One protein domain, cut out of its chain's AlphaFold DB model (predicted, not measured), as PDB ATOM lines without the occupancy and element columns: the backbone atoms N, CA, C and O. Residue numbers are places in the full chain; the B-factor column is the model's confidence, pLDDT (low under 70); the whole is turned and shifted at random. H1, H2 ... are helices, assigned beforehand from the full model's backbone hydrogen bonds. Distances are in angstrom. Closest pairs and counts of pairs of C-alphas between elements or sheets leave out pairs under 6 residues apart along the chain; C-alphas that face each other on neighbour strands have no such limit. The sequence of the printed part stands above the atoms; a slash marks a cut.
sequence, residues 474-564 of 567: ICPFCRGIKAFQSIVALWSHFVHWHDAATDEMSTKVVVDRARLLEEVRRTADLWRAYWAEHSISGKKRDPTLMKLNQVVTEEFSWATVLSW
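What this domain is: This is residues 474 to 564 of the 567 residues of the protein "zf-His_Me_endon domain-containing protein" of Phialocephala subalpina (UniProt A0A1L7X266). Two helices, H1 and the longer H2, lie side by side as a hairpin, and short H3 and H4 lie across one side of it. Residues 474 to 486 loop over the other side; residues 532 to 542 stick out. The 91 printed residues have four named helices, H1 to H4, no named strand, class all helix; the whole is compact, radius of gyration of the C-alphas 13.8 A, spanning 44 by 29 by 18 A.

How they stand to each other: From H1, residues 487 to 497, go to H2, residues 513 to 533: they touch, closest C-alphas Trp 491 and Val 520, 6.8 A, opposite ways. H3, residues 543 to 551, touches residues 520 to 528 of H2, closest C-alphas Ala 524 and Leu 548, 5.9 A. H4, residues 558 to 563, is close to H1 but not clearly touching, closest C-alphas Val 495 and Leu 562, 7.3 A. In each helix every O i to N i+4 pair is within hydrogen-bond range.

Where its parts are: Find C-alpha 487 at (133.964, 63.659, 162.120); H1 runs 15.1 A. H2 runs 30.3 A, H3 12.8 A, and H4 8.6 A to C-alpha 563 at (133.779, 55.923, 176.199).

The domain as a whole: The printed part has no cut. The H1 to H2 link is long; pLDDT is under 70 at residues 502 to 506 and 537 to 538.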
ATOM      1  N   ILE A 474     134.180  72.102 160.782       96.19
ATOM      2  CA  ILE A 474     134.948  73.186 161.405       96.19
ATOM      3  C   ILE A 474     134.671  73.198 162.908       96.19
ATOM      4  O   ILE A 474     133.517  73.157 163.328       96.19
ATOM      5  N   CYS A 475     135.719  73.287 163.728       96.75
ATOM      6  CA  CYS A 475     135.562  73.462 165.170       96.75
ATOM      7  C   CYS A 475     135.161  74.916 165.490       96.75
ATOM      8  O   CYS A 475     135.968  75.820 165.251       96.75
ATOM      9  N   PRO A 476     133.980  75.172 166.087       96.06
ATOM     10  CA  PRO A 476     133.543  76.533 166.410       96.06
ATOM     11  C   PRO A 476     134.210  77.102 167.673       96.06
ATOM     12  O   PRO A 476     134.035  78.275 167.995       96.06
ATOM     13  N   PHE A 477     134.947  76.274 168.418       94.94
ATOM     14  CA  PHE A 477     135.521  76.626 169.719       94.94
ATOM     15  C   PHE A 477     137.002  77.018 169.646       94.94
ATOM     16  O   PHE A 477     137.551  77.587 170.592       94.94
ATOM     17  N   CYS A 478     137.668  76.707 168.533       93.50
ATOM     18  CA  CYS A 478     139.049  77.099 168.305       93.50
ATOM     19  C   CYS A 478     139.165  78.609 168.075       93.50
ATOM     20  O   CYS A 478     138.329  79.228 167.424       93.50
ATOM     21  N   ARG A 479     140.252  79.209 168.581       91.31
ATOM     22  CA  ARG A 479     140.555  80.629 168.324       91.31
ATOM     23  C   ARG A 479     140.872  80.895 166.852       91.31
ATOM     24  O   ARG A 479     140.576  81.975 166.369       91.31
ATOM     25  N   GLY A 480     141.497  79.933 166.176       92.56
ATOM     26  CA  GLY A 480     141.760  79.965 164.738       92.56
ATOM     27  C   GLY A 480     140.817  79.045 163.971       92.56
ATOM     28  O   GLY A 480     140.142  78.199 164.558       92.56
ATOM     29  N   ILE A 481     140.801  79.183 162.647       95.19
ATOM     30  CA  ILE A 481     140.057  78.270 161.771       95.19
ATOM     31  C   ILE A 481     140.738  76.899 161.811       95.19
ATOM     32  O   ILE A 481     141.879  76.772 161.368       95.19
ATOM     33  N   LYS A 482     140.033  75.890 162.331       95.69
ATOM     34  CA  LYS A 482     140.494  74.501 162.385       95.69
ATOM     35  C   LYS A 482     139.424  73.578 161.819       95.69
ATOM     36  O   LYS A 482     138.330  73.480 162.378       95.69
ATOM     37  N   ALA A 483     139.754  72.918 160.719       95.44
ATOM     38  CA  ALA A 483     138.866  72.031 159.992       95.44
ATOM     39  C   ALA A 483     139.405  70.601 159.946       95.44
ATOM     40  O   ALA A 483     140.610  70.359 160.042       95.44
ATOM     41  N   PHE A 484     138.493  69.645 159.801       95.06
ATOM     42  CA  PHE A 484     138.788  68.224 159.908       95.06
ATOM     43  C   PHE A 484     138.243  67.468 158.702       95.06
ATOM     44  O   PHE A 484     137.133  67.705 158.248       95.06
ATOM     45  N   GLN A 485     139.004  66.493 158.209       91.50
ATOM     46  CA  GLN A 485     138.548  65.617 157.122       91.50
ATOM     47  C   GLN A 485     137.627  64.483 157.614       91.50
ATOM     48  O   GLN A 485     137.050  63.755 156.810       91.50
ATOM     49  N   SER A 486     137.527  64.285 158.933       92.88
ATOM     50  CA  SER A 486     136.771  63.200 159.562       92.88
ATOM     51  C   SER A 486     136.054  63.690 160.812       92.88
ATOM     52  O   SER A 486     136.660  64.339 161.668       92.88
ATOM     53  N   ILE A 487     134.783  63.308 160.955       95.38
ATOM     54  CA  ILE A 487     133.964  63.659 162.120       95.38
ATOM     55  C   ILE A 487     134.534  63.086 163.420       95.38
ATOM     56  O   ILE A 487     134.518  63.739 164.459       95.38
ATOM     57  N   VAL A 488     135.145  61.902 163.349       95.94
ATOM     58  CA  VAL A 488     135.804  61.270 164.496       95.94
ATOM     59  C   VAL A 488     137.005  62.100 164.954       95.94
ATOM     60  O   VAL A 488     137.226  62.232 166.155       95.94
ATOM     61  N   ALA A 489     137.752  62.694 164.018       95.69
ATOM     62  CA  ALA A 489     138.874  63.571 164.343       95.69
ATOM     63  C   ALA A 489     138.401  64.893 164.971       95.69
ATOM     64  O   ALA A 489     139.015  65.357 165.930       95.69
ATOM     65  N   LEU A 490     137.284  65.458 164.491       96.75
ATOM     66  CA  LEU A 490     136.662  66.637 165.100       96.75
ATOM     67  C   LEU A 490     136.217  66.354 166.545       96.75
ATOM     68  O   LEU A 490     136.537  67.115 167.456       96.75
ATOM     69  N   TRP A 491     135.529  65.238 166.784       97.56
ATOM     70  CA  TRP A 491     135.100  64.869 168.135       97.56
ATOM     71  C   TRP A 491     136.278  64.532 169.056       97.56
ATOM     72  O   TRP A 491     136.266  64.919 170.222       97.56
ATOM     73  N   SER A 492     137.319  63.869 168.536       96.31
ATOM     74  CA  SER A 492     138.575  63.637 169.265       96.31
ATOM     75  C   SER A 492     139.175  64.971 169.706       96.31
ATOM     76  O   SER A 492     139.530  65.168 170.868       96.31
ATOM     77  N   HIS A 493     139.184  65.951 168.802       95.38
ATOM     78  CA  HIS A 493     139.634  67.293 169.113       95.38
ATOM     79  C   HIS A 493     138.793  67.972 170.208       95.38
ATOM     80  O   HIS A 493     139.382  68.565 171.107       95.38
ATOM     81  N   PHE A 494     137.461  67.846 170.206       96.19
ATOM     82  CA  PHE A 494     136.623  68.364 171.298       96.19
ATOM     83  C   PHE A 494     137.011  67.782 172.660       96.19
ATOM     84  O   PHE A 494     137.203  68.539 173.612       96.19
ATOM     85  N   VAL A 495     137.190  66.461 172.738       94.69
ATOM     86  CA  VAL A 495     137.582  65.770 173.975       94.69
ATOM     87  C   VAL A 495     138.949  66.246 174.469       94.69
ATOM     88  O   VAL A 495     139.095  66.574 175.641       94.69
ATOM     89  N   HIS A 496     139.946  66.336 173.585       92.12
ATOM     90  CA  HIS A 496     141.329  66.619 173.996       92.12
ATOM     91  C   HIS A 496     141.647  68.107 174.193       92.12
ATOM     92  O   HIS A 496     142.578  68.443 174.934       92.12
ATOM     93  N   TRP A 497     140.925  69.004 173.515       92.25
ATOM     94  CA  TRP A 497     141.264  70.433 173.465       92.25
ATOM     95  C   TRP A 497     140.235  71.363 174.096       92.25
ATOM     96  O   TRP A 497     140.598  72.496 174.416       92.25
ATOM     97  N   HIS A 498     138.993  70.911 174.286       93.81
ATOM     98  CA  HIS A 498     137.911  71.759 174.784       93.81
ATOM     99  C   HIS A 498     137.229  71.233 176.054       93.81
ATOM    100  O   HIS A 498     136.575  72.022 176.736       93.81
ATOM    101  N   ASP A 499     137.409  69.958 176.423       90.12
ATOM    102  CA  ASP A 499     136.904  69.432 177.699       90.12
ATOM    103  C   ASP A 499     137.761  69.908 178.883       90.12
ATOM    104  O   ASP A 499     138.986  69.736 178.910       90.12
ATOM    105  N   ALA A 500     137.088  70.457 179.897       77.00
ATOM    106  CA  ALA A 500     137.671  71.026 181.112       77.00
ATOM    107  C   ALA A 500     138.546  70.042 181.902       77.00
ATOM    108  O   ALA A 500     139.431  70.450 182.644       77.00
ATOM    109  N   ALA A 501     138.309  68.737 181.745       72.25
ATOM    110  CA  ALA A 501     139.014  67.697 182.488       72.25
ATOM    111  C   ALA A 501     140.475  67.477 182.036       72.25
ATOM    112  O   ALA A 501     141.181  66.680 182.651       72.25
ATOM    113  N   THR A 502     140.935  68.142 180.968       64.00
ATOM    114  CA  THR A 502     142.208  67.828 180.290       64.00
ATOM    115  C   THR A 502     143.372  68.791 180.583       64.00
ATOM    116  O   THR A 502     144.141  69.094 179.668       64.00
ATOM    117  N   ASP A 503     143.563  69.161 181.859       60.47
ATOM    118  CA  ASP A 503     144.783  69.787 182.433       60.47
ATOM    119  C   ASP A 503     144.795  71.338 182.524       60.47
ATOM    120  O   ASP A 503     144.433  72.045 181.582       60.47
ATOM    121  N   GLU A 504     145.261  71.867 183.667       57.53
ATOM    122  CA  GLU A 504     145.234  73.294 184.069       57.53
ATOM    123  C   GLU A 504     146.281  74.169 183.351       57.53
ATOM    124  O   GLU A 504     146.297  75.392 183.494       57.53
ATOM    125  N   MET A 505     147.177  73.566 182.567       53.47
ATOM    126  CA  MET A 505     148.429  74.221 182.176       53.47
ATOM    127  C   MET A 505     148.481  74.799 180.755       53.47
ATOM    128  O   MET A 505     149.555  75.187 180.297       53.47
ATOM    129  N   SER A 506     147.370  74.875 180.017       56.66
ATOM    130  CA  SER A 506     147.441  75.236 178.594       56.66
ATOM    131  C   SER A 506     146.405  76.258 178.148       56.66
ATOM    132  O   SER A 506     145.317  76.380 178.693       56.66
ATOM    133  N   THR A 507     146.762  76.989 177.096       70.56
ATOM    134  CA  THR A 507     146.007  78.022 176.367       70.56
ATOM    135  C   THR A 507     144.693  77.535 175.726       70.56
ATOM    136  O   THR A 507     144.220  78.131 174.754       70.56
ATOM    137  N   LYS A 508     144.129  76.427 176.214       82.00
ATOM    138  CA  LYS A 508     142.906  75.793 175.731       82.00
ATOM    139  C   LYS A 508     141.693  76.657 176.063       82.00
ATOM    140  O   LYS A 508     141.598  77.268 177.124       82.00
ATOM    141  N   VAL A 509     140.751  76.704 175.127       86.31
ATOM    142  CA  VAL A 509     139.431  77.286 175.367       86.31
ATOM    143  C   VAL A 509     138.581  76.183 175.975       86.31
ATOM    144  O   VAL A 509     138.173  75.270 175.261       86.31
ATOM    145  N   VAL A 510     138.357  76.251 177.286       90.62
ATOM    146  CA  VAL A 510     137.469  75.321 177.987       90.62
ATOM    147  C   VAL A 510     136.025  75.659 177.635       90.62
ATOM    148  O   VAL A 510     135.606  76.813 177.743       90.62
ATOM    149  N   VAL A 511     135.275  74.653 177.198       93.31
ATOM    150  CA  VAL A 511     133.877  74.789 176.784       93.31
ATOM    151  C   VAL A 511     133.009  73.921 177.681       93.31
ATOM    152  O   VAL A 511     133.385  72.809 178.047       93.31
ATOM    153  N   ASP A 512     131.833  74.435 178.029       94.44
ATOM    154  CA  ASP A 512     130.848  73.663 178.775       94.44
ATOM    155  C   ASP A 512     130.429  72.391 178.013       94.44
ATOM    156  O   ASP A 512     130.200  72.408 176.799       94.44
ATOM    157  N   ARG A 513     130.301  71.277 178.739       95.62
ATOM    158  CA  ARG A 513     130.011  69.962 178.151       95.62
ATOM    159  C   ARG A 513     128.658  69.908 177.448       95.62
ATOM    160  O   ARG A 513     128.531  69.149 176.491       95.62
ATOM    161  N   ALA A 514     127.666  70.702 177.864       96.19
ATOM    162  CA  ALA A 514     126.383  70.750 177.168       96.19
ATOM    163  C   ALA A 514     126.545  71.331 175.755       96.19
ATOM    164  O   ALA A 514     126.004  70.775 174.802       96.19
ATOM    165  N   ARG A 515     127.371  72.375 175.599       96.75
ATOM    166  CA  ARG A 515     127.694  72.954 174.282       96.75
ATOM    167  C   ARG A 515     128.521  72.008 173.415       96.75
ATOM    168  O   ARG A 515     128.298  71.932 172.210       96.75
ATOM    169  N   LEU A 516     129.462  71.271 174.010       96.94
ATOM    170  CA  LEU A 516     130.208  70.239 173.282       96.94
ATOM    171  C   LEU A 516     129.271  69.131 172.777       96.94
ATOM    172  O   LEU A 516     129.394  68.701 171.633       96.94
ATOM    173  N   LEU A 517     128.309  68.696 173.598       97.31
ATOM    174  CA  LEU A 517     127.303  67.706 173.203       97.31
ATOM    175  C   LEU A 517     126.380  68.198 172.089       97.31
ATOM    176  O   LEU A 517     126.075  67.431 171.177       97.31
ATOM    177  N   GLU A 518     125.939  69.453 172.155       97.12
ATOM    178  CA  GLU A 518     125.151  70.087 171.095       97.12
ATOM    179  C   GLU A 518     125.902  70.054 169.759       97.12
ATOM    180  O   GLU A 518     125.355  69.627 168.746       97.12
ATOM    181  N   GLU A 519     127.189  70.398 169.772       97.69
ATOM    182  CA  GLU A 519     128.008  70.402 168.563       97.69
ATOM    183  C   GLU A 519     128.290  68.987 168.029       97.69
ATOM    184  O   GLU A 519     128.303  68.762 166.815       97.69
ATOM    185  N   VAL A 520     128.455  67.995 168.914       97.75
ATOM    186  CA  VAL A 520     128.536  66.580 168.514       97.75
ATOM    187  C   VAL A 520     127.243  66.131 167.829       97.75
ATOM    188  O   VAL A 520     127.314  65.480 166.788       97.75
ATOM    189  N   ARG A 521     126.070  66.512 168.354       97.56
ATOM    190  CA  ARG A 521     124.771  66.223 167.719       97.56
ATOM    191  C   ARG A 521     124.647  66.902 166.360       97.56
ATOM    192  O   ARG A 521     124.423  66.218 165.367       97.56
ATOM    193  N   ARG A 522     124.911  68.209 166.291       97.31
ATOM    194  CA  ARG A 522     124.850  68.995 165.049       97.31
ATOM    195  C   ARG A 522     125.719  68.391 163.945       97.31
ATOM    196  O   ARG A 522     125.267  68.202 162.819       97.31
ATOM    197  N   THR A 523     126.972  68.070 164.264       97.00
ATOM    198  CA  THR A 523     127.909  67.484 163.293       97.00
ATOM    199  C   THR A 523     127.537  66.050 162.927       97.00
ATOM    200  O   THR A 523     127.701  65.667 161.769       97.00
ATOM    201  N   ALA A 524     126.980  65.269 163.862       96.69
ATOM    202  CA  ALA A 524     126.434  63.948 163.565       96.69
ATOM    203  C   ALA A 524     125.276  64.023 162.565       96.69
ATOM    204  O   ALA A 524     125.240  63.232 161.626       96.69
ATOM    205  N   ASP A 525     124.358  64.971 162.743       95.88
ATOM    206  CA  ASP A 525     123.195  65.133 161.871       95.88
ATOM    207  C   ASP A 525     123.611  65.539 160.452       95.88
ATOM    208  O   ASP A 525     123.162  64.916 159.489       95.88
ATOM    209  N   LEU A 526     124.553  66.483 160.318       94.38
ATOM    210  CA  LEU A 526     125.153  66.834 159.023       94.38
ATOM    211  C   LEU A 526     125.780  65.617 158.333       94.38
ATOM    212  O   LEU A 526     125.570  65.389 157.143       94.38
ATOM    213  N   TRP A 527     126.530  64.808 159.082       93.19
ATOM    214  CA  TRP A 527     127.198  63.635 158.526       93.19
ATOM    215  C   TRP A 527     126.223  62.511 158.165       93.19
ATOM    216  O   TRP A 527     126.448  61.798 157.191       93.19
ATOM    217  N   ARG A 528     125.126  62.345 158.918       92.50
ATOM    218  CA  ARG A 528     124.060  61.397 158.564       92.50
ATOM    219  C   ARG A 528     123.318  61.832 157.306       92.50
ATOM    220  O   ARG A 528     123.063  60.974 156.467       92.50
ATOM    221  N   ALA A 529     123.007  63.122 157.167       92.19
ATOM    222  CA  ALA A 529     122.375  63.662 155.963       92.19
ATOM    223  C   ALA A 529     123.243  63.393 154.726       92.19
ATOM    224  O   ALA A 529     122.775  62.785 153.766       92.19
ATOM    225  N   TYR A 530     124.535  63.715 154.825       91.31
ATOM    226  CA  TYR A 530     125.527  63.394 153.804       91.31
ATOM    227  C   TYR A 530     125.535  61.900 153.437       91.31
ATOM    228  O   TYR A 530     125.500  61.534 152.262       91.31
ATOM    229  N   TRP A 531     125.545  61.019 154.444       89.44
ATOM    230  CA  TRP A 531     125.570  59.575 154.211       89.44
ATOM    231  C   TRP A 531     124.302  59.033 153.554       89.44
ATOM    232  O   TRP A 531     124.393  58.116 152.737       89.44
ATOM    233  N   ALA A 532     123.142  59.580 153.919       89.56
ATOM    234  CA  ALA A 532     121.862  59.206 153.337       89.56
ATOM    235  C   ALA A 532     121.779  59.611 151.858       89.56
ATOM    236  O   ALA A 532     121.334  58.812 151.040       89.56
ATOM    237  N   GLU A 533     122.253  60.811 151.518       89.12
ATOM    238  CA  GLU A 533     122.263  61.329 150.146       89.12
ATOM    239  C   GLU A 533     123.172  60.507 149.224       89.12
ATOM    240  O   GLU A 533     122.774  60.121 148.128       89.12
ATOM    241  N   HIS A 534     124.368  60.151 149.695       86.31
ATOM    242  CA  HIS A 534     125.375  59.492 148.860       86.31
ATOM    243  C   HIS A 534     125.214  57.968 148.794       86.31
ATOM    244  O   HIS A 534     126.108  57.279 148.306       86.31
ATOM    245  N   SER A 535     124.106  57.421 149.318       76.88
ATOM    246  CA  SER A 535     123.801  55.979 149.334       76.88
ATOM    247  C   SER A 535     124.977  55.103 149.776       76.88
ATOM    248  O   SER A 535     125.101  53.943 149.375       76.88
ATOM    249  N   ILE A 536     125.860  55.641 150.625       73.62
ATOM    250  CA  ILE A 536     127.050  54.924 151.062       73.62
ATOM    251  C   ILE A 536     126.541  53.826 151.982       73.62
ATOM    252  O   ILE A 536     126.242  54.061 153.153       73.62
ATOM    253  N   SER A 537     126.425  52.608 151.444       68.69
ATOM    254  CA  SER A 537     126.074  51.424 152.215       68.69
ATOM    255  C   SER A 537     127.236  51.134 153.165       68.69
ATOM    256  O   SER A 537     128.134  50.336 152.875       68.69
ATOM    257  N   GLY A 538     127.269  51.851 154.287       63.44
ATOM    258  CA  GLY A 538     128.244  51.644 155.336       63.44
ATOM    259  C   GLY A 538     128.216  50.173 155.719       63.44
ATOM    260  O   GLY A 538     127.151  49.566 155.877       63.44
ATOM    261  N   LYS A 539     129.392  49.557 155.858       74.44
ATOM    262  CA  LYS A 539     129.454  48.218 156.448       74.44
ATOM    263  C   LYS A 539     128.758  48.323 157.806       74.44
ATOM    264  O   LYS A 539     129.099  49.208 158.581       74.44
ATOM    265  N   LYS A 540     127.835  47.410 158.140       72.75
ATOM    266  CA  LYS A 540     127.120  47.408 159.441       72.75
ATOM    267  C   LYS A 540     128.046  47.499 160.672       72.75
ATOM    268  O   LYS A 540     127.577  47.779 161.766       72.75
ATOM    269  N   ARG A 541     129.346  47.228 160.501       82.25
ATOM    270  CA  ARG A 541     130.398  47.297 161.524       82.25
ATOM    271  C   ARG A 541     131.328  48.511 161.388       82.25
ATOM    272  O   ARG A 541     132.430  48.467 161.923       82.25
ATOM    273  N   ASP A 542     130.947  49.550 160.649       87.38
ATOM    274  CA  ASP A 542     131.720  50.792 160.609       87.38
ATOM    275  C   ASP A 542     131.662  51.474 161.992       87.38
ATOM    276  O   ASP A 542     130.569  51.835 162.446       87.38
ATOM    277  N   PRO A 543     132.804  51.658 162.685       90.44
ATOM    278  CA  PRO A 543     132.832  52.292 164.000       90.44
ATOM    279  C   PRO A 543     132.252  53.711 164.004       90.44
ATOM    280  O   PRO A 543     131.706  54.146 165.013       90.44
ATOM    281  N   THR A 544     132.354  54.437 162.888       92.00
ATOM    282  CA  THR A 544     131.800  55.790 162.748       92.00
ATOM    283  C   THR A 544     130.276  55.740 162.722       92.00
ATOM    284  O   THR A 544     129.626  56.517 163.417       92.00
ATOM    285  N   LEU A 545     129.696  54.771 162.004       90.56
ATOM    286  CA  LEU A 545     128.245  54.570 161.941       90.56
ATOM    287  C   LEU A 545     127.668  54.162 163.295       90.56
ATOM    288  O   LEU A 545     126.624  54.670 163.698       90.56
ATOM    289  N   MET A 546     128.370  53.302 164.034       92.62
ATOM    290  CA  MET A 546     127.964  52.942 165.394       92.62
ATOM    291  C   MET A 546     127.896  54.172 166.310       92.62
ATOM    292  O   MET A 546     126.906  54.341 167.018       92.62
ATOM    293  N   LYS A 547     128.901  55.056 166.252       95.38
ATOM    294  CA  LYS A 547     128.911  56.306 167.030       95.38
ATOM    295  C   LYS A 547     127.785  57.244 166.600       95.38
ATOM    296  O   LYS A 547     127.073  57.758 167.454       95.38
ATOM    297  N   LEU A 548     127.553  57.408 165.294       94.69
ATOM    298  CA  LEU A 548     126.436  58.218 164.794       94.69
ATOM    299  C   LEU A 548     125.079  57.709 165.285       94.69
ATOM    300  O   LEU A 548     124.235  58.530 165.636       94.69
ATOM    301  N   ASN A 549     124.861  56.395 165.339       93.44
ATOM    302  CA  ASN A 549     123.612  55.829 165.854       93.44
ATOM    303  C   ASN A 549     123.449  56.071 167.361       93.44
ATOM    304  O   ASN A 549     122.348  56.363 167.817       93.44
ATOM    305  N   GLN A 550     124.542  56.018 168.130       95.25
ATOM    306  CA  GLN A 550     124.522  56.335 169.562       95.25
ATOM    307  C   GLN A 550     124.170  57.802 169.843       95.25
ATOM    308  O   GLN A 550     123.536  58.087 170.849       95.25
ATOM    309  N   VAL A 551     124.520  58.736 168.952       96.38
ATOM    310  CA  VAL A 551     124.195  60.163 169.135       96.38
ATOM    311  C   VAL A 551     122.678  60.437 169.132       96.38
ATOM    312  O   VAL A 551     122.246  61.416 169.735       96.38
ATOM    313  N   VAL A 552     121.864  59.578 168.497       92.75
ATOM    314  CA  VAL A 552     120.388  59.726 168.437       92.75
ATOM    315  C   VAL A 552     119.697  59.245 169.713       92.75
ATOM    316  O   VAL A 552     118.554  59.607 169.965       92.75
ATOM    317  N   THR A 553     120.352  58.401 170.513       94.00
ATOM    318  CA  THR A 553     119.703  57.806 171.688       94.00
ATOM    319  C   THR A 553     119.382  58.872 172.734       94.00
ATOM    320  O   THR A 553     120.183  59.782 172.951       94.00
ATOM    321  N   GLU A 554     118.249  58.734 173.424       90.50
ATOM    322  CA  GLU A 554     117.841  59.654 174.498       90.50
ATOM    323  C   GLU A 554     118.883  59.726 175.629       90.50
ATOM    324  O   GLU A 554     119.113  60.784 176.207       90.50
ATOM    325  N   GLU A 555     119.592  58.622 175.874       94.06
ATOM    326  CA  GLU A 555     120.655  58.506 176.879       94.06
ATOM    327  C   GLU A 555     122.015  59.068 176.412       94.06
ATOM    328  O   GLU A 555     123.034  58.911 177.094       94.06
ATOM    329  N   PHE A 556     122.077  59.722 175.243       97.25
ATOM    330  CA  PHE A 556     123.332  60.251 174.720       97.25
ATOM    331  C   PHE A 556     123.895  61.351 175.630       97.25
ATOM    332  O   PHE A 556     123.320  62.433 175.777       97.25
ATOM    333  N   SER A 557     125.061  61.075 176.215       97.38
ATOM    334  CA  SER A 557     125.724  61.923 177.203       97.38
ATOM    335  C   SER A 557     127.215  62.079 176.903       97.38
ATOM    336  O   SER A 557     127.791  61.365 176.080       97.38
ATOM    337  N   TRP A 558     127.884  62.997 177.607       96.69
ATOM    338  CA  TRP A 558     129.327  63.195 177.433       96.69
ATOM    339  C   TRP A 558     130.132  61.971 177.885       96.69
ATOM    340  O   TRP A 558     131.169  61.667 177.302       96.69
ATOM    341  N   ALA A 559     129.626  61.209 178.861       96.62
ATOM    342  CA  ALA A 559     130.232  59.944 179.270       96.62
ATOM    343  C   ALA A 559     130.274  58.935 178.110       96.62
ATOM    344  O   ALA A 559     131.274  58.237 177.941       96.62
ATOM    345  N   THR A 560     129.244  58.919 177.258       97.44
ATOM    346  CA  THR A 560     129.228  58.117 176.028       97.44
ATOM    347  C   THR A 560     130.345  58.546 175.076       97.44
ATOM    348  O   THR A 560     131.080  57.692 174.585       97.44
ATOM    349  N   VAL A 561     130.540  59.855 174.869       96.69
ATOM    350  CA  VAL A 561     131.615  60.384 174.005       96.69
ATOM    351  C   VAL A 561     132.997  59.999 174.537       96.69
ATOM    352  O   VAL A 561     133.843  59.534 173.775       96.69
ATOM    353  N   LEU A 562     133.216  60.121 175.849       95.62
ATOM    354  CA  LEU A 562     134.469  59.715 176.494       95.62
ATOM    355  C   LEU A 562     134.717  58.201 176.384       95.62
ATOM    356  O   LEU A 562     135.865  57.774 176.268       95.62
ATOM    357  N   SER A 563     133.661  57.381 176.356       96.44
ATOM    358  CA  SER A 563     133.779  55.923 176.199       96.44
ATOM    359  C   SER A 563     134.264  55.481 174.810       96.44
ATOM    360  O   SER A 563     134.693  54.340 174.642       96.44
ATOM    361  N   TRP A 564     134.226  56.363 173.803       95.94
ATOM    362  CA  TRP A 564     134.593  56.036 172.422       95.94
ATOM    363  C   TRP A 564     136.098  55.839 172.168       95.94
ATOM    364  O   TRP A 564     136.445  55.506 171.030       95.94
TER     365      TRP A 564